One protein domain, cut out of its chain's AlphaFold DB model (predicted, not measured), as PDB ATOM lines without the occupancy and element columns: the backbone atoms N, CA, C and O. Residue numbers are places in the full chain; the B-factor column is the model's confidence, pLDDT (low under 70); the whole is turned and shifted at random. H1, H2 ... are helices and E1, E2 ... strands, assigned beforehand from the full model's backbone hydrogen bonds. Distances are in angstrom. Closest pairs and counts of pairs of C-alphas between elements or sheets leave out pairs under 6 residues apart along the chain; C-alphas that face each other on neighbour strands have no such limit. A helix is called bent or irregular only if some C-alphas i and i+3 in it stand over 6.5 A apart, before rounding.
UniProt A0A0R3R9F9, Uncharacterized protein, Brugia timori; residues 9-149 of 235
ATOM      1  N   ILE A   9     189.760 182.302 224.482       92.88
ATOM      2  CA  ILE A   9     188.552 182.124 223.682       92.88
ATOM      3  C   ILE A   9     188.040 183.468 223.190       92.88
ATOM      4  O   ILE A   9     188.244 184.499 223.835       92.88
ATOM      5  N   GLU A  10     187.392 183.433 222.036       92.81
ATOM      6  CA  GLU A  10     186.742 184.581 221.419       92.81
ATOM      7  C   GLU A  10     185.348 184.787 222.018       92.81
ATOM      8  O   GLU A  10     184.590 183.833 222.208       92.81
ATOM      9  N   CYS A  11     185.006 186.032 222.330       90.12
ATOM     10  CA  CYS A  11     183.673 186.410 222.766       90.12
ATOM     11  C   CYS A  11     182.761 186.589 221.549       90.12
ATOM     12  O   CYS A  11     182.988 187.473 220.726       90.12
ATOM     13  N   SER A  12     181.672 185.823 221.484       86.94
ATOM     14  CA  SER A  12     180.695 185.875 220.385       86.94
ATOM     15  C   SER A  12     180.021 187.236 220.190       86.94
ATOM     16  O   SER A  12     179.478 187.494 219.123       86.94
ATOM     17  N   ASN A  13     180.017 188.090 221.218       85.06
ATOM     18  CA  ASN A  13     179.291 189.360 221.195       85.06
ATOM     19  C   ASN A  13     180.136 190.523 220.664       85.06
ATOM     20  O   ASN A  13     179.587 191.459 220.096       85.06
ATOM     21  N   CYS A  14     181.456 190.489 220.876       84.38
ATOM     22  CA  CYS A  14     182.337 191.624 220.584       84.38
ATOM     23  C   CYS A  14     183.655 191.242 219.896       84.38
ATOM     24  O   CYS A  14     184.499 192.111 219.695       84.38
ATOM     25  N   ILE A  15     183.863 189.959 219.563       86.69
ATOM     26  CA  ILE A  15     185.039 189.439 218.832       86.69
ATOM     27  C   ILE A  15     186.358 189.592 219.630       86.69
ATOM     28  O   ILE A  15     187.441 189.223 219.186       86.69
ATOM     29  N   CYS A  16     186.292 190.093 220.868       91.38
ATOM     30  CA  CYS A  16     187.452 190.196 221.743       91.38
ATOM     31  C   CYS A  16     187.860 188.824 222.286       91.38
ATOM     32  O   CYS A  16     187.017 187.969 222.565       91.38
ATOM     33  N   TYR A  17     189.156 188.641 222.526       93.94
ATOM     34  CA  TYR A  17     189.689 187.423 223.123       93.94
ATOM     35  C   TYR A  17     189.955 187.609 224.612       93.94
ATOM     36  O   TYR A  17     190.592 188.576 225.037       93.94
ATOM     37  N   VAL A  18     189.517 186.641 225.411       93.94
ATOM     38  CA  VAL A  18     189.706 186.610 226.865       93.94
ATOM     39  C   VAL A  18     190.126 185.217 227.317       93.94
ATOM     40  O   VAL A  18     189.908 184.219 226.632       93.94
ATOM     41  N   HIS A  19     190.716 185.111 228.506       92.62
ATOM     42  CA  HIS A  19     190.863 183.800 229.134       92.62
ATOM     43  C   HIS A  19     189.484 183.189 229.413       92.62
ATOM     44  O   HIS A  19     188.625 183.869 229.968       92.62
ATOM     45  N   ALA A  20     189.308 181.892 229.149       90.69
ATOM     46  CA  ALA A  20     188.030 181.200 229.344       90.69
ATOM     47  C   ALA A  20     187.433 181.378 230.751       90.69
ATOM     48  O   ALA A  20     186.236 181.583 230.900       90.69
ATOM     49  N   LYS A  21     188.279 181.399 231.790       90.62
ATOM     50  CA  LYS A  21     187.862 181.640 233.186       90.62
ATOM     51  C   LYS A  21     187.245 183.024 233.443       90.62
ATOM     52  O   LYS A  21     186.629 183.224 234.480       90.62
ATOM     53  N   ASN A  22     187.478 183.979 232.546       90.44
ATOM     54  CA  ASN A  22     187.028 185.364 232.648       90.44
ATOM     55  C   ASN A  22     185.871 185.668 231.681       90.44
ATOM     56  O   ASN A  22     185.415 186.808 231.655       90.44
ATOM     57  N   LEU A  23     185.411 184.690 230.886       89.06
ATOM     58  CA  LEU A  23     184.395 184.916 229.856       89.06
ATOM     59  C   LEU A  23     183.081 185.421 230.450       89.06
ATOM     60  O   LEU A  23     182.572 186.431 229.981       89.06
ATOM     61  N   ASP A  24     182.579 184.782 231.506       88.25
ATOM     62  CA  ASP A  24     181.305 185.168 232.127       88.25
ATOM     63  C   ASP A  24     181.342 186.602 232.677       88.25
ATOM     64  O   ASP A  24     180.357 187.335 232.610       88.25
ATOM     65  N   LEU A  25     182.489 187.014 233.232       89.50
ATOM     66  CA  LEU A  25     182.687 188.373 233.731       89.50
ATOM     67  C   LEU A  25     182.737 189.371 232.570       89.50
ATOM     68  O   LEU A  25     182.022 190.368 232.587       89.50
ATOM     69  N   HIS A  26     183.511 189.057 231.531       88.69
ATOM     70  CA  HIS A  26     183.592 189.873 230.326       88.69
ATOM     71  C   HIS A  26     182.235 190.015 229.623       88.69
ATOM     72  O   HIS A  26     181.884 191.114 229.217       88.69
ATOM     73  N   GLN A  27     181.441 188.948 229.509       87.62
ATOM     74  CA  GLN A  27     180.128 188.992 228.854       87.62
ATOM     75  C   GLN A  27     179.148 189.933 229.562       87.62
ATOM     76  O   GLN A  27     178.350 190.604 228.903       87.62
ATOM     77  N   LYS A  28     179.228 190.036 230.893       86.25
ATOM     78  CA  LYS A  28     178.453 191.018 231.668       86.25
ATOM     79  C   LYS A  28     178.887 192.454 231.370       86.25
ATOM     80  O   LYS A  28     178.038 193.328 231.274       86.25
ATOM     81  N   GLU A  29     180.187 192.689 231.200       85.00
ATOM     82  CA  GLU A  29     180.735 194.010 230.864       85.00
ATOM     83  C   GLU A  29     180.446 194.393 229.406       85.00
ATOM     84  O   GLU A  29     180.031 195.513 229.120       85.00
ATOM     85  N   CYS A  30     180.626 193.459 228.469       83.88
ATOM     86  CA  CYS A  30     180.529 193.736 227.040       83.88
ATOM     87  C   CYS A  30     179.079 193.898 226.574       83.88
ATOM     88  O   CYS A  30     178.831 194.655 225.645       83.88
ATOM     89  N   SER A  31     178.115 193.220 227.206       75.25
ATOM     90  CA  SER A  31     176.689 193.333 226.854       75.25
ATOM     91  C   SER A  31     176.077 194.692 227.207       75.25
ATOM     92  O   SER A  31     175.051 195.065 226.642       75.25
ATOM     93  N   ALA A  32     176.712 195.454 228.102       68.94
ATOM     94  CA  ALA A  32     176.260 196.780 228.515       68.94
ATOM     95  C   ALA A  32     176.708 197.911 227.567       68.94
ATOM     96  O   ALA A  32     176.292 199.057 227.746       68.94
ATOM     97  N   ILE A  33     177.559 197.616 226.577       68.56
ATOM     98  CA  ILE A  33     178.269 198.619 225.774       68.56
ATOM     99  C   ILE A  33     177.908 198.464 224.295       68.56
ATOM    100  O   ILE A  33     177.856 197.355 223.773       68.56
ATOM    101  N   LYS A  34     177.638 199.593 223.628       61.88
ATOM    102  CA  LYS A  34     177.221 199.641 222.215       61.88
ATOM    103  C   LYS A  34     178.384 199.801 221.232       61.88
ATOM    104  O   LYS A  34     178.235 199.420 220.078       61.88
ATOM    105  N   GLU A  35     179.514 200.350 221.679       65.38
ATOM    106  CA  GLU A  35     180.684 200.627 220.841       65.38
ATOM    107  C   GLU A  35     181.950 200.024 221.462       65.38
ATOM    108  O   GLU A  35     182.278 200.281 222.619       65.38
ATOM    109  N   TYR A  36     182.662 199.205 220.686       66.62
ATOM    110  CA  TYR A  36     183.881 198.518 221.116       66.62
ATOM    111  C   TYR A  36     185.106 199.226 220.526       66.62
ATOM    112  O   TYR A  36     185.607 198.862 219.464       66.62
ATOM    113  N   ASN A  37     185.552 200.281 221.203       69.19
ATOM    114  CA  ASN A  37     186.700 201.110 220.824       69.19
ATOM    115  C   ASN A  37     187.778 201.091 221.935       69.19
ATOM    116  O   ASN A  37     187.651 200.379 222.934       69.19
ATOM    117  N   ALA A  38     188.850 201.876 221.795       63.44
ATOM    118  CA  ALA A  38     189.924 201.953 222.796       63.44
ATOM    119  C   ALA A  38     189.439 202.365 224.205       63.44
ATOM    120  O   ALA A  38     190.107 202.066 225.199       63.44
ATOM    121  N   GLU A  39     188.276 203.011 224.317       69.69
ATOM    122  CA  GLU A  39     187.662 203.373 225.594       69.69
ATOM    123  C   GLU A  39     187.115 202.149 226.331       69.69
ATOM    124  O   GLU A  39     187.182 202.105 227.556       69.69
ATOM    125  N   PHE A  40     186.690 201.091 225.635       73.88
ATOM    126  CA  PHE A  40     186.286 199.840 226.288       73.88
ATOM    127  C   PHE A  40     187.441 199.192 227.076       73.88
ATOM    128  O   PHE A  40     187.238 198.580 228.130       73.88
ATOM    129  N   LEU A  41     188.686 199.395 226.629       77.00
ATOM    130  CA  LEU A  41     189.877 198.958 227.366       77.00
ATOM    131  C   LEU A  41     190.100 199.747 228.668       77.00
ATOM    132  O   LEU A  41     190.897 199.317 229.498       77.00
ATOM    133  N   LEU A  42     189.446 200.895 228.873       73.94
ATOM    134  CA  LEU A  42     189.487 201.603 230.159       73.94
ATOM    135  C   LEU A  42     188.627 200.924 231.220       73.94
ATOM    136  O   LEU A  42     188.952 200.987 232.403       73.94
ATOM    137  N   THR A  43     187.507 200.341 230.802       74.69
ATOM    138  CA  THR A  43     186.473 199.842 231.713       74.69
ATOM    139  C   THR A  43     186.610 198.354 232.002       74.69
ATOM    140  O   THR A  43     186.077 197.882 233.001       74.69
ATOM    141  N   SER A  44     187.323 197.610 231.151       81.44
ATOM    142  CA  SER A  44     187.489 196.163 231.310       81.44
ATOM    143  C   SER A  44     188.289 195.814 232.568       81.44
ATOM    144  O   SER A  44     189.443 196.221 232.742       81.44
ATOM    145  N   SER A  45     187.705 194.982 233.430       82.12
ATOM    146  CA  SER A  45     188.366 194.498 234.651       82.12
ATOM    147  C   SER A  45     189.290 193.297 234.393       82.12
ATOM    148  O   SER A  45     190.161 192.958 235.209       82.12
ATOM    149  N   VAL A  46     189.147 192.660 233.231       88.06
ATOM    150  CA  VAL A  46     189.863 191.443 232.836       88.06
ATOM    151  C   VAL A  46     190.948 191.734 231.804       88.06
ATOM    152  O   VAL A  46     190.921 192.749 231.112       88.06
ATOM    153  N   ASN A  47     191.915 190.821 231.687       91.50
ATOM    154  CA  ASN A  47     192.794 190.825 230.523       91.50
ATOM    155  C   ASN A  47     191.944 190.508 229.293       91.50
ATOM    156  O   ASN A  47     191.166 189.550 229.314       91.50
ATOM    157  N   ILE A  48     192.124 191.308 228.251       93.50
ATOM    158  CA  ILE A  48     191.352 191.266 227.013       93.50
ATOM    159  C   ILE A  48     192.268 191.619 225.842       93.50
ATOM    160  O   ILE A  48     193.181 192.427 226.001       93.50
ATOM    161  N   ILE A  49     192.045 191.003 224.689       94.81
ATOM    162  CA  ILE A  49     192.667 191.367 223.415       94.81
ATOM    163  C   ILE A  49     191.550 191.798 222.474       94.81
ATOM    164  O   ILE A  49     190.618 191.031 222.236       94.81
ATOM    165  N   MET A  50     191.667 192.997 221.923       92.88
ATOM    166  CA  MET A  50     190.751 193.544 220.936       92.88
ATOM    167  C   MET A  50     191.511 193.749 219.618       92.88
ATOM    168  O   MET A  50     192.432 194.575 219.578       92.88
ATOM    169  N   PRO A  51     191.181 192.986 218.559       91.81
ATOM    170  CA  PRO A  51     191.878 193.053 217.275       91.81
ATOM    171  C   PRO A  51     191.974 194.481 216.734       91.81
ATOM    172  O   PRO A  51     191.012 195.235 216.838       91.81
ATOM    173  N   ASN A  52     193.125 194.850 216.160       89.31
ATOM    174  CA  ASN A  52     193.415 196.179 215.592       89.31
ATOM    175  C   ASN A  52     193.327 197.379 216.549       89.31
ATOM    176  O   ASN A  52     193.664 198.485 216.140       89.31
ATOM    177  N   VAL A  53     192.934 197.189 217.812       89.69
ATOM    178  CA  VAL A  53     192.808 198.292 218.772       89.69
ATOM    179  C   VAL A  53     193.831 198.194 219.895       89.69
ATOM    180  O   VAL A  53     194.549 199.157 220.160       89.69
ATOM    181  N   GLY A  54     193.920 197.057 220.583       92.81
ATOM    182  CA  GLY A  54     194.778 196.961 221.758       92.81
ATOM    183  C   GLY A  54     194.449 195.815 222.702       92.81
ATOM    184  O   GLY A  54     193.618 194.957 222.421       92.81
ATOM    185  N   ALA A  55     195.120 195.790 223.849       94.94
ATOM    186  CA  ALA A  55     194.949 194.757 224.857       94.94
ATOM    187  C   ALA A  55     195.162 195.273 226.284       94.94
ATOM    188  O   ALA A  55     195.936 196.200 226.529       94.94
ATOM    189  N   ILE A  56     194.537 194.591 227.243       94.12
ATOM    190  CA  ILE A  56     194.938 194.616 228.651       94.12
ATOM    191  C   ILE A  56     195.798 193.383 228.907       94.12
ATOM    192  O   ILE A  56     195.320 192.247 228.838       94.12
ATOM    193  N   VAL A  57     197.067 193.619 229.217       94.31
ATOM    194  CA  VAL A  57     198.097 192.590 229.386       94.31
ATOM    195  C   VAL A  57     198.739 192.681 230.761       94.31
ATOM    196  O   VAL A  57     198.798 193.748 231.369       94.31
ATOM    197  N   THR A  58     199.261 191.562 231.253       93.50
ATOM    198  CA  THR A  58     199.998 191.528 232.525       93.50
ATOM    199  C   THR A  58     201.495 191.413 232.270       93.50
ATOM    200  O   THR A  58     201.937 190.589 231.474       93.50
ATOM    201  N   SER A  59     202.309 192.195 232.974       93.69
ATOM    202  CA  SER A  59     203.764 192.044 232.904       93.69
ATOM    203  C   SER A  59     204.224 190.715 233.509       93.69
ATOM    204  O   SER A  59     203.829 190.364 234.626       93.69
ATOM    205  N   GLN A  60     205.130 190.037 232.821       93.50
ATOM    206  CA  GLN A  60     205.819 188.830 233.253       93.50
ATOM    207  C   GLN A  60     207.314 189.132 233.433       93.50
ATOM    208  O   GLN A  60     207.904 189.879 232.658       93.50
ATOM    209  N   SER A  61     207.935 188.520 234.444       92.62
ATOM    210  CA  SER A  61     209.397 188.464 234.535       92.62
ATOM    211  C   SER A  61     209.934 187.403 233.574       92.62
ATOM    212  O   SER A  61     209.403 186.289 233.533       92.62
ATOM    213  N   LEU A  62     210.979 187.743 232.822       93.19
ATOM    214  CA  LEU A  62     211.626 186.840 231.877       93.19
ATOM    215  C   LEU A  62     213.142 186.818 232.135       93.19
ATOM    216  O   LEU A  62     213.827 187.807 231.856       93.19
ATOM    217  N   PRO A  63     213.686 185.717 232.677       91.94
ATOM    218  CA  PRO A  63     215.127 185.536 232.794       91.94
ATOM    219  C   PRO A  63     215.795 185.573 231.418       91.94
ATOM    220  O   PRO A  63     215.241 185.068 230.445       91.94
ATOM    221  N   ASN A  64     216.997 186.149 231.335       91.25
ATOM    222  CA  ASN A  64     217.767 186.248 230.089       91.25
ATOM    223  C   ASN A  64     217.013 186.928 228.931       91.25
ATOM    224  O   ASN A  64     217.276 186.633 227.767       91.25
ATOM    225  N   ALA A  65     216.114 187.876 229.238       91.50
ATOM    226  CA  ALA A  65     215.305 188.589 228.246       91.50
ATOM    227  C   ALA A  65     216.114 189.185 227.078       91.50
ATOM    228  O   ALA A  65     215.621 189.254 225.955       91.50
ATOM    229  N   ALA A  66     217.369 189.571 227.332       91.44
ATOM    230  CA  ALA A  66     218.287 190.092 226.323       91.44
ATOM    231  C   ALA A  66     218.500 189.142 225.127       91.44
ATOM    232  O   ALA A  66     218.733 189.625 224.024       91.44
ATOM    233  N   ASN A  67     218.381 187.824 225.327       94.06
ATOM    234  CA  ASN A  67     218.570 186.812 224.281       94.06
ATOM    235  C   ASN A  67     217.383 186.717 223.312       94.06
ATOM    236  O   ASN A  67     217.516 186.125 222.246       94.06
ATOM    237  N   PHE A  68     216.231 187.274 223.686       95.25
ATOM    238  CA  PHE A  68     215.002 187.239 222.890       95.25
ATOM    239  C   PHE A  68     214.704 188.578 222.207       95.25
ATOM    240  O   PHE A  68     213.680 188.723 221.544       95.25
ATOM    241  N   LEU A  69     215.576 189.573 222.393       93.50
ATOM    242  CA  LEU A  69     215.464 190.858 221.718       93.50
ATOM    243  C   LEU A  69     215.748 190.712 220.212       93.50
ATOM    244  O   LEU A  69     216.477 189.801 219.813       93.50
ATOM    245  N   PRO A  70     215.230 191.624 219.369       92.25
ATOM    246  CA  PRO A  70     215.615 191.658 217.964       92.25
ATOM    247  C   PRO A  70     217.144 191.803 217.810       92.25
ATOM    248  O   PRO A  70     217.762 192.545 218.581       92.25
ATOM    249  N   PRO A  71     217.769 191.148 216.818       88.38
ATOM    250  CA  PRO A  71     219.230 191.087 216.696       88.38
ATOM    251  C   PRO A  71     219.884 192.438 216.363       88.38
ATOM    252  O   PRO A  71     221.027 192.687 216.734       88.38
ATOM    253  N   ASP A  72     219.162 193.319 215.678       89.69
ATOM    254  CA  ASP A  72     219.615 194.612 215.152       89.69
ATOM    255  C   ASP A  72     219.161 195.807 216.009       89.69
ATOM    256  O   ASP A  72     219.251 196.960 215.591       89.69
ATOM    257  N   ILE A  73     218.661 195.551 217.221       89.38
ATOM    258  CA  ILE A  73     218.112 196.602 218.075       89.38
ATOM    259  C   ILE A  73     219.206 197.394 218.809       89.38
ATOM    260  O   ILE A  73     220.056 196.844 219.519       89.38
ATOM    261  N   ILE A  74     219.152 198.721 218.697       90.19
ATOM    262  CA  ILE A  74     220.084 199.642 219.359       90.19
ATOM    263  C   ILE A  74     219.341 200.808 220.019       90.19
ATOM    264  O   ILE A  74     218.139 200.996 219.838       90.19
ATOM    265  N   GLY A  75     220.075 201.585 220.817       91.12
ATOM    266  CA  GLY A  75     219.636 202.899 221.280       91.12
ATOM    267  C   GLY A  75     218.286 202.917 222.006       91.12
ATOM    268  O   GLY A  75     218.066 202.161 222.957       91.12
ATOM    269  N   TRP A  76     217.413 203.821 221.562       91.38
ATOM    270  CA  TRP A  76     216.082 204.079 222.104       91.38
ATOM    271  C   TRP A  76     215.153 202.884 221.948       91.38
ATOM    272  O   TRP A  76     214.468 202.515 222.901       91.38
ATOM    273  N   GLU A  77     215.155 202.247 220.778       91.00
ATOM    274  CA  GLU A  77     214.283 201.108 220.515       91.00
ATOM    275  C   GLU A  77     214.584 199.962 221.486       91.00
ATOM    276  O   GLU A  77     213.668 199.407 222.085       91.00
ATOM    277  N   LYS A  78     215.870 199.685 221.748       91.75
ATOM    278  CA  LYS A  78     216.303 198.610 222.663       91.75
ATOM    279  C   LYS A  78     215.699 198.728 224.058       91.75
ATOM    280  O   LYS A  78     215.471 197.717 224.713       91.75
ATOM    281  N   ARG A  79     215.458 199.954 224.518       89.50
ATOM    282  CA  ARG A  79     214.870 200.223 225.836       89.50
ATOM    283  C   ARG A  79     213.350 200.236 225.838       89.50
ATOM    284  O   ARG A  79     212.761 200.115 226.906       89.50
ATOM    285  N   ASN A  80     212.743 200.402 224.669       92.50
ATOM    286  CA  ASN A  80     211.311 200.593 224.489       92.50
ATOM    287  C   ASN A  80     210.680 199.447 223.686       92.50
ATOM    288  O   ASN A  80     209.625 199.615 223.092       92.50
ATOM    289  N   VAL A  81     211.304 198.272 223.668       95.06
ATOM    290  CA  VAL A  81     210.728 197.069 223.065       95.06
ATOM    291  C   VAL A  81     209.999 196.246 224.124       95.06
ATOM    292  O   VAL A  81     210.501 196.051 225.234       95.06
ATOM    293  N   ILE A  82     208.814 195.749 223.781       96.25
ATOM    294  CA  ILE A  82     208.086 194.755 224.566       96.25
ATOM    295  C   ILE A  82     208.140 193.405 223.866       96.25
ATOM    296  O   ILE A  82     207.971 193.313 222.650       96.25
ATOM    297  N   LEU A  83     208.346 192.350 224.645       97.50
ATOM    298  CA  LEU A  83     208.249 190.979 224.160       97.50
ATOM    299  C   LEU A  83     206.831 190.470 224.403       97.50
ATOM    300  O   LEU A  83     206.289 190.635 225.501       97.50
ATOM    301  N   MET A  84     206.238 189.853 223.389       97.44
ATOM    302  CA  MET A  84     204.858 189.380 223.408       97.44
ATOM    303  C   MET A  84     204.755 188.011 222.735       97.44
ATOM    304  O   MET A  84     205.443 187.746 221.753       97.44
ATOM    305  N   HIS A  85     203.860 187.156 223.232       97.44
ATOM    306  CA  HIS A  85     203.608 185.864 222.600       97.44
ATOM    307  C   HIS A  85     203.121 186.039 221.146       97.44
ATOM    308  O   HIS A  85     202.191 186.830 220.926       97.44
ATOM    309  N   PRO A  86     203.644 185.279 220.163       97.12
ATOM    310  CA  PRO A  86     203.243 185.417 218.761       97.12
ATOM    311  C   PRO A  86     201.741 185.250 218.530       97.12
ATOM    312  O   PRO A  86     201.148 186.015 217.777       97.12
ATOM    313  N   GLU A  87     201.079 184.327 219.236       95.88
ATOM    314  CA  GLU A  87     199.620 184.190 219.112       95.88
ATOM    315  C   GLU A  87     198.848 185.404 219.646       95.88
ATOM    316  O   GLU A  87     197.763 185.701 219.154       95.88
ATOM    317  N   THR A  88     199.372 186.110 220.656       95.94
ATOM    318  CA  THR A  88     198.746 187.356 221.135       95.94
ATOM    319  C   THR A  88     198.905 188.454 220.087       95.94
ATOM    320  O   THR A  88     197.935 189.147 219.794       95.94
ATOM    321  N   MET A  89     200.083 188.557 219.461       96.88
ATOM    322  CA  MET A  89     200.307 189.478 218.342       96.88
ATOM    323  C   MET A  89     199.403 189.160 217.146       96.88
ATOM    324  O   MET A  89     198.823 190.073 216.567       96.88
ATOM    325  N   ALA A  90     199.229 187.880 216.808       96.31
ATOM    326  CA  ALA A  90     198.352 187.446 215.721       96.31
ATOM    327  C   ALA A  90     196.881 187.800 215.991       96.31
ATOM    328  O   ALA A  90     196.224 188.362 215.120       96.31
ATOM    329  N   LYS A  91     196.382 187.556 217.214       95.69
ATOM    330  CA  LYS A  91     195.028 187.963 217.644       95.69
ATOM    331  C   LYS A  91     194.848 189.489 217.619       95.69
ATOM    332  O   LYS A  91     193.771 189.975 217.295       95.69
ATOM    333  N   LEU A  92     195.907 190.246 217.916       94.81
ATOM    334  CA  LEU A  92     195.940 191.707 217.781       94.81
ATOM    335  C   LEU A  92     196.086 192.196 216.330       94.81
ATOM    336  O   LEU A  92     195.898 193.386 216.092       94.81
ATOM    337  N   GLN A  93     196.398 191.304 215.383       94.19
ATOM    338  CA  GLN A  93     196.733 191.612 213.984       94.19
ATOM    339  C   GLN A  93     197.950 192.541 213.849       94.19
ATOM    340  O   GLN A  93     198.012 193.432 213.005       94.19
ATOM    341  N   MET A  94     198.953 192.314 214.694       92.81
ATOM    342  CA  MET A  94     200.156 193.130 214.771       92.81
ATOM    343  C   MET A  94     201.370 192.462 214.144       92.81
ATOM    344  O   MET A  94     201.644 191.281 214.365       92.81
ATOM    345  N   LEU A  95     202.165 193.265 213.440       95.00
ATOM    346  CA  LEU A  95     203.468 192.855 212.931       95.00
ATOM    347  C   LEU A  95     204.579 193.117 213.962       95.00
ATOM    348  O   LEU A  95     204.455 194.023 214.793       95.00
ATOM    349  N   PRO A  96     205.697 192.373 213.905       95.56
ATOM    350  CA  PRO A  96     206.900 192.725 214.650       95.56
ATOM    351  C   PRO A  96     207.320 194.177 214.383       95.56
ATOM    352  O   PRO A  96     207.226 194.668 213.260       95.56
ATOM    353  N   ARG A  97     207.798 194.855 215.429       93.75
ATOM    354  CA  ARG A  97     208.200 196.271 215.466       93.75
ATOM    355  C   ARG A  97     207.067 197.278 215.237       93.75
ATOM    356  O   ARG A  97     207.336 198.473 215.098       93.75
ATOM    357  N   ALA A  98     205.811 196.830 215.229       93.62
ATOM    358  CA  ALA A  98     204.675 197.740 215.221       93.62
ATOM    359  C   ALA A  98     204.682 198.611 216.497       93.62
ATOM    360  O   ALA A  98     204.948 198.093 217.590       93.62
ATOM    361  N   PRO A  99     204.438 199.927 216.365       93.81
ATOM    362  CA  PRO A  99     204.425 200.837 217.494       93.81
ATOM    363  C   PRO A  99     203.119 200.730 218.280       93.81
ATOM    364  O   PRO A  99     202.027 200.621 217.719       93.81
ATOM    365  N   CYS A 100     203.248 200.832 219.594       93.75
ATOM    366  CA  CYS A 100     202.145 200.847 220.533       93.75
ATOM    367  C   CYS A 100     202.320 201.938 221.574       93.75
ATOM    368  O   CYS A 100     203.432 202.335 221.929       93.75
ATOM    369  N   TRP A 101     201.196 202.330 222.155       92.62
ATOM    370  CA  TRP A 101     201.154 203.133 223.358       92.62
ATOM    371  C   TRP A 101     200.885 202.247 224.568       92.62
ATOM    372  O   TRP A 101     199.805 201.669 224.703       92.62
ATOM    373  N   LEU A 102     201.872 202.124 225.453       92.12
ATOM    374  CA  LEU A 102     201.748 201.359 226.688       92.12
ATOM    375  C   LEU A 102     201.425 202.310 227.840       92.12
ATOM    376  O   LEU A 102     202.127 203.296 228.040       92.12
ATOM    377  N   THR A 103     200.391 202.013 228.619       90.25
ATOM    378  CA  THR A 103     200.019 202.760 229.826       90.25
ATOM    379  C   THR A 103     199.864 201.802 231.003       90.25
ATOM    380  O   THR A 103     199.180 200.786 230.888       90.25
ATOM    381  N   VAL A 104     200.469 202.115 232.150       88.50
ATOM    382  CA  VAL A 104     200.232 201.360 233.394       88.50
ATOM    383  C   VAL A 104     198.782 201.562 233.842       88.50
ATOM    384  O   VAL A 104     198.325 202.697 233.957       88.50
ATOM    385  N   ILE A 105     198.073 200.481 234.164       86.25
ATOM    386  CA  ILE A 105     196.758 200.567 234.809       86.25
ATOM    387  C   ILE A 105     197.010 200.681 236.317       86.25
ATOM    388  O   ILE A 105     197.409 199.709 236.962       86.25
ATOM    389  N   ALA A 106     196.854 201.886 236.872       69.00
ATOM    390  CA  ALA A 106     197.111 202.140 238.286       69.00
ATOM    391  C   ALA A 106     196.168 201.308 239.171       69.00
ATOM    392  O   ALA A 106     194.946 201.406 239.072       69.00
ATOM    393  N   THR A 107     196.733 200.515 240.081       57.44
ATOM    394  CA  THR A 107     195.989 199.988 241.229       57.44
ATOM    395  C   THR A 107     195.729 201.152 242.182       57.44
ATOM    396  O   THR A 107     196.677 201.851 242.543       57.44
ATOM    397  N   SER A 108     194.462 201.384 242.537       47.00
ATOM    398  CA  SER A 108     193.978 202.499 243.365       47.00
ATOM    399  C   SER A 108     194.981 202.941 244.442       47.00
ATOM    400  O   SER A 108     195.266 202.176 245.365       47.00
ATOM    401  N   GLY A 109     195.519 204.161 244.332       47.19
ATOM    402  CA  GLY A 109     196.367 204.739 245.382       47.19
ATOM    403  C   GLY A 109     197.436 205.747 244.952       47.19
ATOM    404  O   GLY A 109     198.039 206.356 245.827       47.19
ATOM    405  N   ASN A 110     197.700 205.958 243.656       43.47
ATOM    406  CA  ASN A 110     198.741 206.907 243.240       43.47
ATOM    407  C   ASN A 110     198.325 207.698 241.987       43.47
ATOM    408  O   ASN A 110     198.457 207.215 240.868       43.47
ATOM    409  N   ASN A 111     197.806 208.913 242.192       41.53
ATOM    410  CA  ASN A 111     197.210 209.778 241.161       41.53
ATOM    411  C   ASN A 111     198.224 210.572 240.311       41.53
ATOM    412  O   ASN A 111     197.832 211.465 239.563       41.53
ATOM    413  N   ASN A 112     199.519 210.251 240.358       43.00
ATOM    414  CA  ASN A 112     200.517 210.882 239.488       43.00
ATOM    415  C   ASN A 112     200.602 210.132 238.145       43.00
ATOM    416  O   ASN A 112     201.583 209.455 237.844       43.00
ATOM    417  N   ASN A 113     199.527 210.222 237.356       46.97
ATOM    418  CA  ASN A 113     199.279 209.400 236.163       46.97
ATOM    419  C   ASN A 113     200.010 209.844 234.881       46.97
ATOM    420  O   ASN A 113     200.013 209.093 233.908       46.97
ATOM    421  N   ALA A 114     200.648 211.018 234.854       44.34
ATOM    422  CA  ALA A 114     201.284 211.539 233.637       44.34
ATOM    423  C   ALA A 114     202.588 210.806 233.244       44.34
ATOM    424  O   ALA A 114     202.946 210.790 232.072       44.34
ATOM    425  N   ASN A 115     203.263 210.138 234.190       54.12
ATOM    426  CA  ASN A 115     204.561 209.481 233.955       54.12
ATOM    427  C   ASN A 115     204.462 207.982 233.616       54.12
ATOM    428  O   ASN A 115     205.475 207.291 233.569       54.12
ATOM    429  N   ASN A 116     203.251 207.456 233.420       75.31
ATOM    430  CA  ASN A 116     203.007 206.015 233.305       75.31
ATOM    431  C   ASN A 116     202.728 205.541 231.873       75.31
ATOM    432  O   ASN A 116     202.378 204.374 231.673       75.31
ATOM    433  N   ALA A 117     202.836 206.445 230.899       83.88
ATOM    434  CA  ALA A 117     202.655 206.150 229.491       83.88
ATOM    435  C   ALA A 117     203.989 206.218 228.747       83.88
ATOM    436  O   ALA A 117     204.859 207.012 229.095       83.88
ATOM    437  N   GLN A 118     204.146 205.382 227.728       88.56
ATOM    438  CA  GLN A 118     205.350 205.341 226.904       88.56
ATOM    439  C   GLN A 118     205.054 204.715 225.540       88.56
ATOM    440  O   GLN A 118     204.234 203.801 225.414       88.56
ATOM    441  N   CYS A 119     205.766 205.194 224.524       91.25
ATOM    442  CA  CYS A 119     205.770 204.565 223.215       91.25
ATOM    443  C   CYS A 119     206.683 203.341 223.241       91.25
ATOM    444  O   CYS A 119     207.828 203.437 223.683       91.25
ATOM    445  N   VAL A 120     206.194 202.214 222.734       94.00
ATOM    446  CA  VAL A 120     206.951 200.964 222.651       94.00
ATOM    447  C   VAL A 120     206.809 200.306 221.287       94.00
ATOM    448  O   VAL A 120     205.851 200.574 220.569       94.00
ATOM    449  N   THR A 121     207.732 199.416 220.931       95.31
ATOM    450  CA  THR A 121     207.586 198.501 219.791       95.31
ATOM    451  C   THR A 121     207.373 197.076 220.278       95.31
ATOM    452  O   THR A 121     207.868 196.692 221.335       95.31
ATOM    453  N   VAL A 122     206.619 196.274 219.528       96.12
ATOM    454  CA  VAL A 122     206.355 194.870 219.887       96.12
ATOM    455  C   VAL A 122     207.326 193.914 219.206       96.12
ATOM    456  O   VAL A 122     207.703 194.121 218.055       96.12
ATOM    457  N   TRP A 123     207.708 192.832 219.876       97.56
ATOM    458  CA  TRP A 123     208.524 191.774 219.287       97.56
ATOM    459  C   TRP A 123     208.062 190.381 219.744       97.56
ATOM    460  O   TRP A 123     207.765 190.204 220.931       97.56
ATOM    461  N   PRO A 124     207.975 189.392 218.831       97.44
ATOM    462  CA  PRO A 124     207.521 188.046 219.164       97.44
ATOM    463  C   PRO A 124     208.498 187.311 220.091       97.44
ATOM    464  O   PRO A 124     209.710 187.339 219.882       97.44
ATOM    465  N   CYS A 125     207.969 186.622 221.104       97.00
ATOM    466  CA  CYS A 125     208.733 185.778 222.022       97.00
ATOM    467  C   CYS A 125     207.853 184.666 222.616       97.00
ATOM    468  O   CYS A 125     206.905 184.954 223.349       97.00
ATOM    469  N   ASP A 126     208.198 183.406 222.348       96.00
ATOM    470  CA  ASP A 126     207.436 182.228 222.803       96.00
ATOM    471  C   ASP A 126     207.542 181.967 224.318       96.00
ATOM    472  O   ASP A 126     206.696 181.294 224.904       96.00
ATOM    473  N   GLU A 127     208.545 182.544 224.986       96.12
ATOM    474  CA  GLU A 127     208.732 182.419 226.441       96.12
ATOM    475  C   GLU A 127     207.774 183.312 227.251       96.12
ATOM    476  O   GLU A 127     207.597 183.156 228.469       96.12
ATOM    477  N   VAL A 128     207.140 184.282 226.588       95.38
ATOM    478  CA  VAL A 128     206.114 185.134 227.189       95.38
ATOM    479  C   VAL A 128     204.770 184.435 227.058       95.38
ATOM    480  O   VAL A 128     204.384 184.023 225.975       95.38
ATOM    481  N   LYS A 129     204.010 184.316 228.148       94.56
ATOM    482  CA  LYS A 129     202.674 183.702 228.089       94.56
ATOM    483  C   LYS A 129     201.712 184.548 227.252       94.56
ATOM    484  O   LYS A 129     201.815 185.772 227.222       94.56
ATOM    485  N   GLU A 130     200.701 183.920 226.657       94.56
ATOM    486  CA  GLU A 130     199.612 184.673 226.026       94.56
ATOM    487  C   GLU A 130     198.967 185.677 227.008       94.56
ATOM    488  O   GLU A 130     198.872 185.419 228.215       94.56
ATOM    489  N   MET A 131     198.545 186.841 226.495       93.25
ATOM    490  CA  MET A 131     198.049 187.997 227.278       93.25
ATOM    491  C   MET A 131     199.027 188.539 228.332       93.25
ATOM    492  O   MET A 131     198.626 189.279 229.237       93.25
ATOM    493  N   HIS A 132     200.302 188.174 228.233       94.88
ATOM    494  CA  HIS A 132     201.375 188.761 229.018       94.88
ATOM    495  C   HIS A 132     202.347 189.496 228.106       94.88
ATOM    496  O   HIS A 132     202.408 189.264 226.898       94.88
ATOM    497  N   ILE A 133     203.110 190.397 228.712       96.25
ATOM    498  CA  ILE A 133     204.235 191.065 228.071       96.25
ATOM    499  C   ILE A 133     205.452 190.983 228.979       96.25
ATOM    500  O   ILE A 133     205.319 190.998 230.204       96.25
ATOM    501  N   PHE A 134     206.643 190.949 228.400       95.81
ATOM    502  CA  PHE A 134     207.844 191.369 229.113       95.81
ATOM    503  C   PHE A 134     208.233 192.766 228.635       95.81
ATOM    504  O   PHE A 134     208.216 193.053 227.440       95.81
ATOM    505  N   PHE A 135     208.600 193.629 229.576       93.00
ATOM    506  CA  PHE A 135     209.110 194.959 229.287       93.00
ATOM    507  C   PHE A 135     210.149 195.341 230.343       93.00
ATOM    508  O   PHE A 135     209.903 195.176 231.535       93.00
ATOM    509  N   GLN A 136     211.306 195.853 229.915       88.88
ATOM    510  CA  GLN A 136     212.448 196.070 230.806       88.88
ATOM    511  C   GLN A 136     212.142 197.042 231.955       88.88
ATOM    512  O   GLN A 136     212.588 196.806 233.075       88.88
ATOM    513  N   ASN A 137     211.358 198.095 231.701       84.50
ATOM    514  CA  ASN A 137     210.999 199.072 232.735       84.50
ATOM    515  C   ASN A 137     209.641 198.759 233.395       84.50
ATOM    516  O   ASN A 137     209.131 199.576 234.163       84.50
ATOM    517  N   ALA A 138     209.033 197.598 233.111       83.19
ATOM    518  CA  ALA A 138     207.775 197.217 233.741       83.19
ATOM    519  C   ALA A 138     207.985 196.771 235.188       83.19
ATOM    520  O   ALA A 138     208.843 195.950 235.510       83.19
ATOM    521  N   ARG A 139     207.088 197.231 236.058       83.31
ATOM    522  CA  ARG A 139     206.843 196.597 237.357       83.31
ATOM    523  C   ARG A 139     206.239 195.215 237.135       83.31
ATOM    524  O   ARG A 139     205.307 195.106 236.348       83.31
ATOM    525  N   ILE A 140     206.746 194.207 237.842       79.81
ATOM    526  CA  ILE A 140     206.316 192.804 237.733       79.81
ATOM    527  C   ILE A 140     204.877 192.633 238.244       79.81
ATOM    528  O   ILE A 140     204.485 193.272 239.219       79.81
ATOM    529  N   CYS A 141     204.109 191.736 237.613       81.75
ATOM    530  CA  CYS A 141     202.712 191.426 237.947       81.75
ATOM    531  C   CYS A 141     201.738 192.619 237.888       81.75
ATOM    532  O   CYS A 141     200.638 192.541 238.434       81.75
ATOM    533  N   VAL A 142     202.102 193.704 237.202       88.25
ATOM    534  CA  VAL A 142     201.229 194.861 236.985       88.25
ATOM    535  C   VAL A 142     200.497 194.720 235.651       88.25
ATOM    536  O   VAL A 142     201.021 194.145 234.694       88.25
ATOM    537  N   LYS A 143     199.262 195.226 235.594       91.19
ATOM    538  CA  LYS A 143     198.487 195.301 234.356       91.19
ATOM    539  C   LYS A 143     198.842 196.559 233.575       91.19
ATOM    540  O   LYS A 143     198.974 197.647 234.136       91.19
ATOM    541  N   TYR A 144     198.933 196.401 232.268       92.06
ATOM    542  CA  TYR A 144     199.164 197.476 231.327       92.06
ATOM    543  C   TYR A 144     198.070 197.451 230.277       92.06
ATOM    544  O   TYR A 144     197.623 196.387 229.847       92.06
ATOM    545  N   ARG A 145     197.680 198.640 229.846       92.44
ATOM    546  CA  ARG A 145     196.918 198.835 228.626       92.44
ATOM    547  C   ARG A 145     197.902 199.088 227.495       92.44
ATOM    548  O   ARG A 145     198.761 199.961 227.609       92.44
ATOM    549  N   LEU A 146     197.763 198.331 226.425       93.69
ATOM    550  CA  LEU A 146     198.505 198.484 225.188       93.69
ATOM    551  C   LEU A 146     197.520 198.918 224.107       93.69
ATOM    552  O   LEU A 146     196.621 198.152 223.789       93.69
ATOM    553  N   ASN A 147     197.700 200.102 223.538       92.19
ATOM    554  CA  ASN A 147     196.936 200.548 222.375       92.19
ATOM    555  C   ASN A 147     197.825 200.467 221.136       92.19
ATOM    556  O   ASN A 147     198.984 200.888 221.179       92.19
ATOM    557  N   ILE A 148     197.289 199.935 220.045       91.69
ATOM    558  CA  ILE A 148     197.949 199.946 218.740       91.69
ATOM    559  C   ILE A 148     197.904 201.378 218.211       91.69
ATOM    560  O   ILE A 148     196.877 202.047 218.316       91.69
ATOM    561  N   VAL A 149     199.022 201.867 217.674       90.12
ATOM    562  CA  VAL A 149     199.063 203.198 217.062       90.12
ATOM    563  C   VAL A 149     198.889 203.067 215.555       90.12
ATOM    564  O   VAL A 149     199.707 202.436 214.882       90.12
TER     565      VAL A 149
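This is residues 9 to 149 of the 235 residues of an uncharacterized protein of Brugia timori (UniProt A0A0R3R9F9). A small closed barrel of six strands makes the core, and its wall is carried on past the ring on one side by a short ribbon, E2 paired onto E3 and E1 onto E2. H1 packs on the ribbon at one end of the longest axis, H3 and H4 lie at the opposite end beside E4 and E6, H2 covers part of the wall from outside, and H5 sits outside the barrel with the sheet curled round it; a long loop of residues 105 to 116 joins E5 to E6. The printed part has 141 residues with five named helices and eight named strands, in the order E1 H1 H2 E2 E3 H3 H4 E4 H5 E5 E6 E7 E8, and its class is mixed, helices and strands. Round the ring run E3, E7, E4, E6, E5, E8 and back to E3, with parallel and antiparallel pairs mixed. The whole is compact, with a radius of gyration of the C-alphas of 14.8 A and spans of 45 by 34 by 25 A.

The ring holds E3, residues 54 to 59, 15.1 A long; E7, residues 132 to 135; E4, residues 81 to 84; E6, residues 117 to 124, the longest strand at 21.4 A; E5, residues 99 to 104, 16.5 A; and E8, residues 143 to 148, 16.3 A. C-alpha 54 is at (194.778, 196.961, 221.758) and C-alpha 148 at (197.949, 199.946, 218.740). Outside the ring, E2 is residues 48 to 50 and E1 residues 17 to 19, beginning with C-alpha 17 at (189.689, 187.423, 223.123). H1, residues 20 to 30, is 14.8 A long and irregular: C-alphas 21 and 24 are 7.5 A apart. H2 is residues 40 to 43, H3 residues 65 to 68, H4 residues 75 to 79, and H5 residues 86 to 92, 9.7 A long.

E3 and E8 are antiparallel at 147 degrees, with N 55 and O 146 at 2.8 A. E8 and E5 are antiparallel, N 101 and O 147 at 2.8 A. E5 and E6, a hairpin, have N 100 and O 120 at 2.8 A. E6 and E4 are parallel, N 82 and O 121 at 2.8 A. E4 and E7 are antiparallel, N 83 and O 134 at 2.9 A. E7 and E3 are parallel, N 133 and O 58 at 3.0 A. The hairpin E2 and E3 has N 50 and O 54 at 2.8 A, and E1 and E2 are antiparallel, N 17 and O 49 at 2.8 A. H5 lies outside the barrel at a height of 6.9 A over the sheet, only just over E3, with 3 of its C-alphas falling on that strand; it runs along the strands, at 20 degrees to E3 on the local plane. The closest C-alphas of H5 and E6 are those of Pro 86 and Pro 124, 5.0 A. H2 also lies outside, at a height of 8.7 A; its closest C-alphas with E3 are those of Leu 41 and Ile 56, 6.8 A. H1 comes closest to E1 at Val 18 and His 26, H3 to E4 at Phe 68 and Leu 83, and H4 to E6 at Glu 77 and Thr 121, with C-alphas 7.7, 7.8 and 7.2 A apart. Every O i to N i+4 pair is within hydrogen-bond range in H5, against 5 of 7 in H1 and 0 of 1 in H4, where 1 of 2 O i to N i+3 pairs is; H2 and H3 are too short for an i+4 pair.

The C-alphas farthest apart, those of Ala 32 and Asp 72, are 45.4 A apart. The printed part has no cut. The link E5 to E6, 12 residues, is long. The mean pLDDT of the printed part is 86.6; residues 32 to 39 and 106 to 115 are under 70.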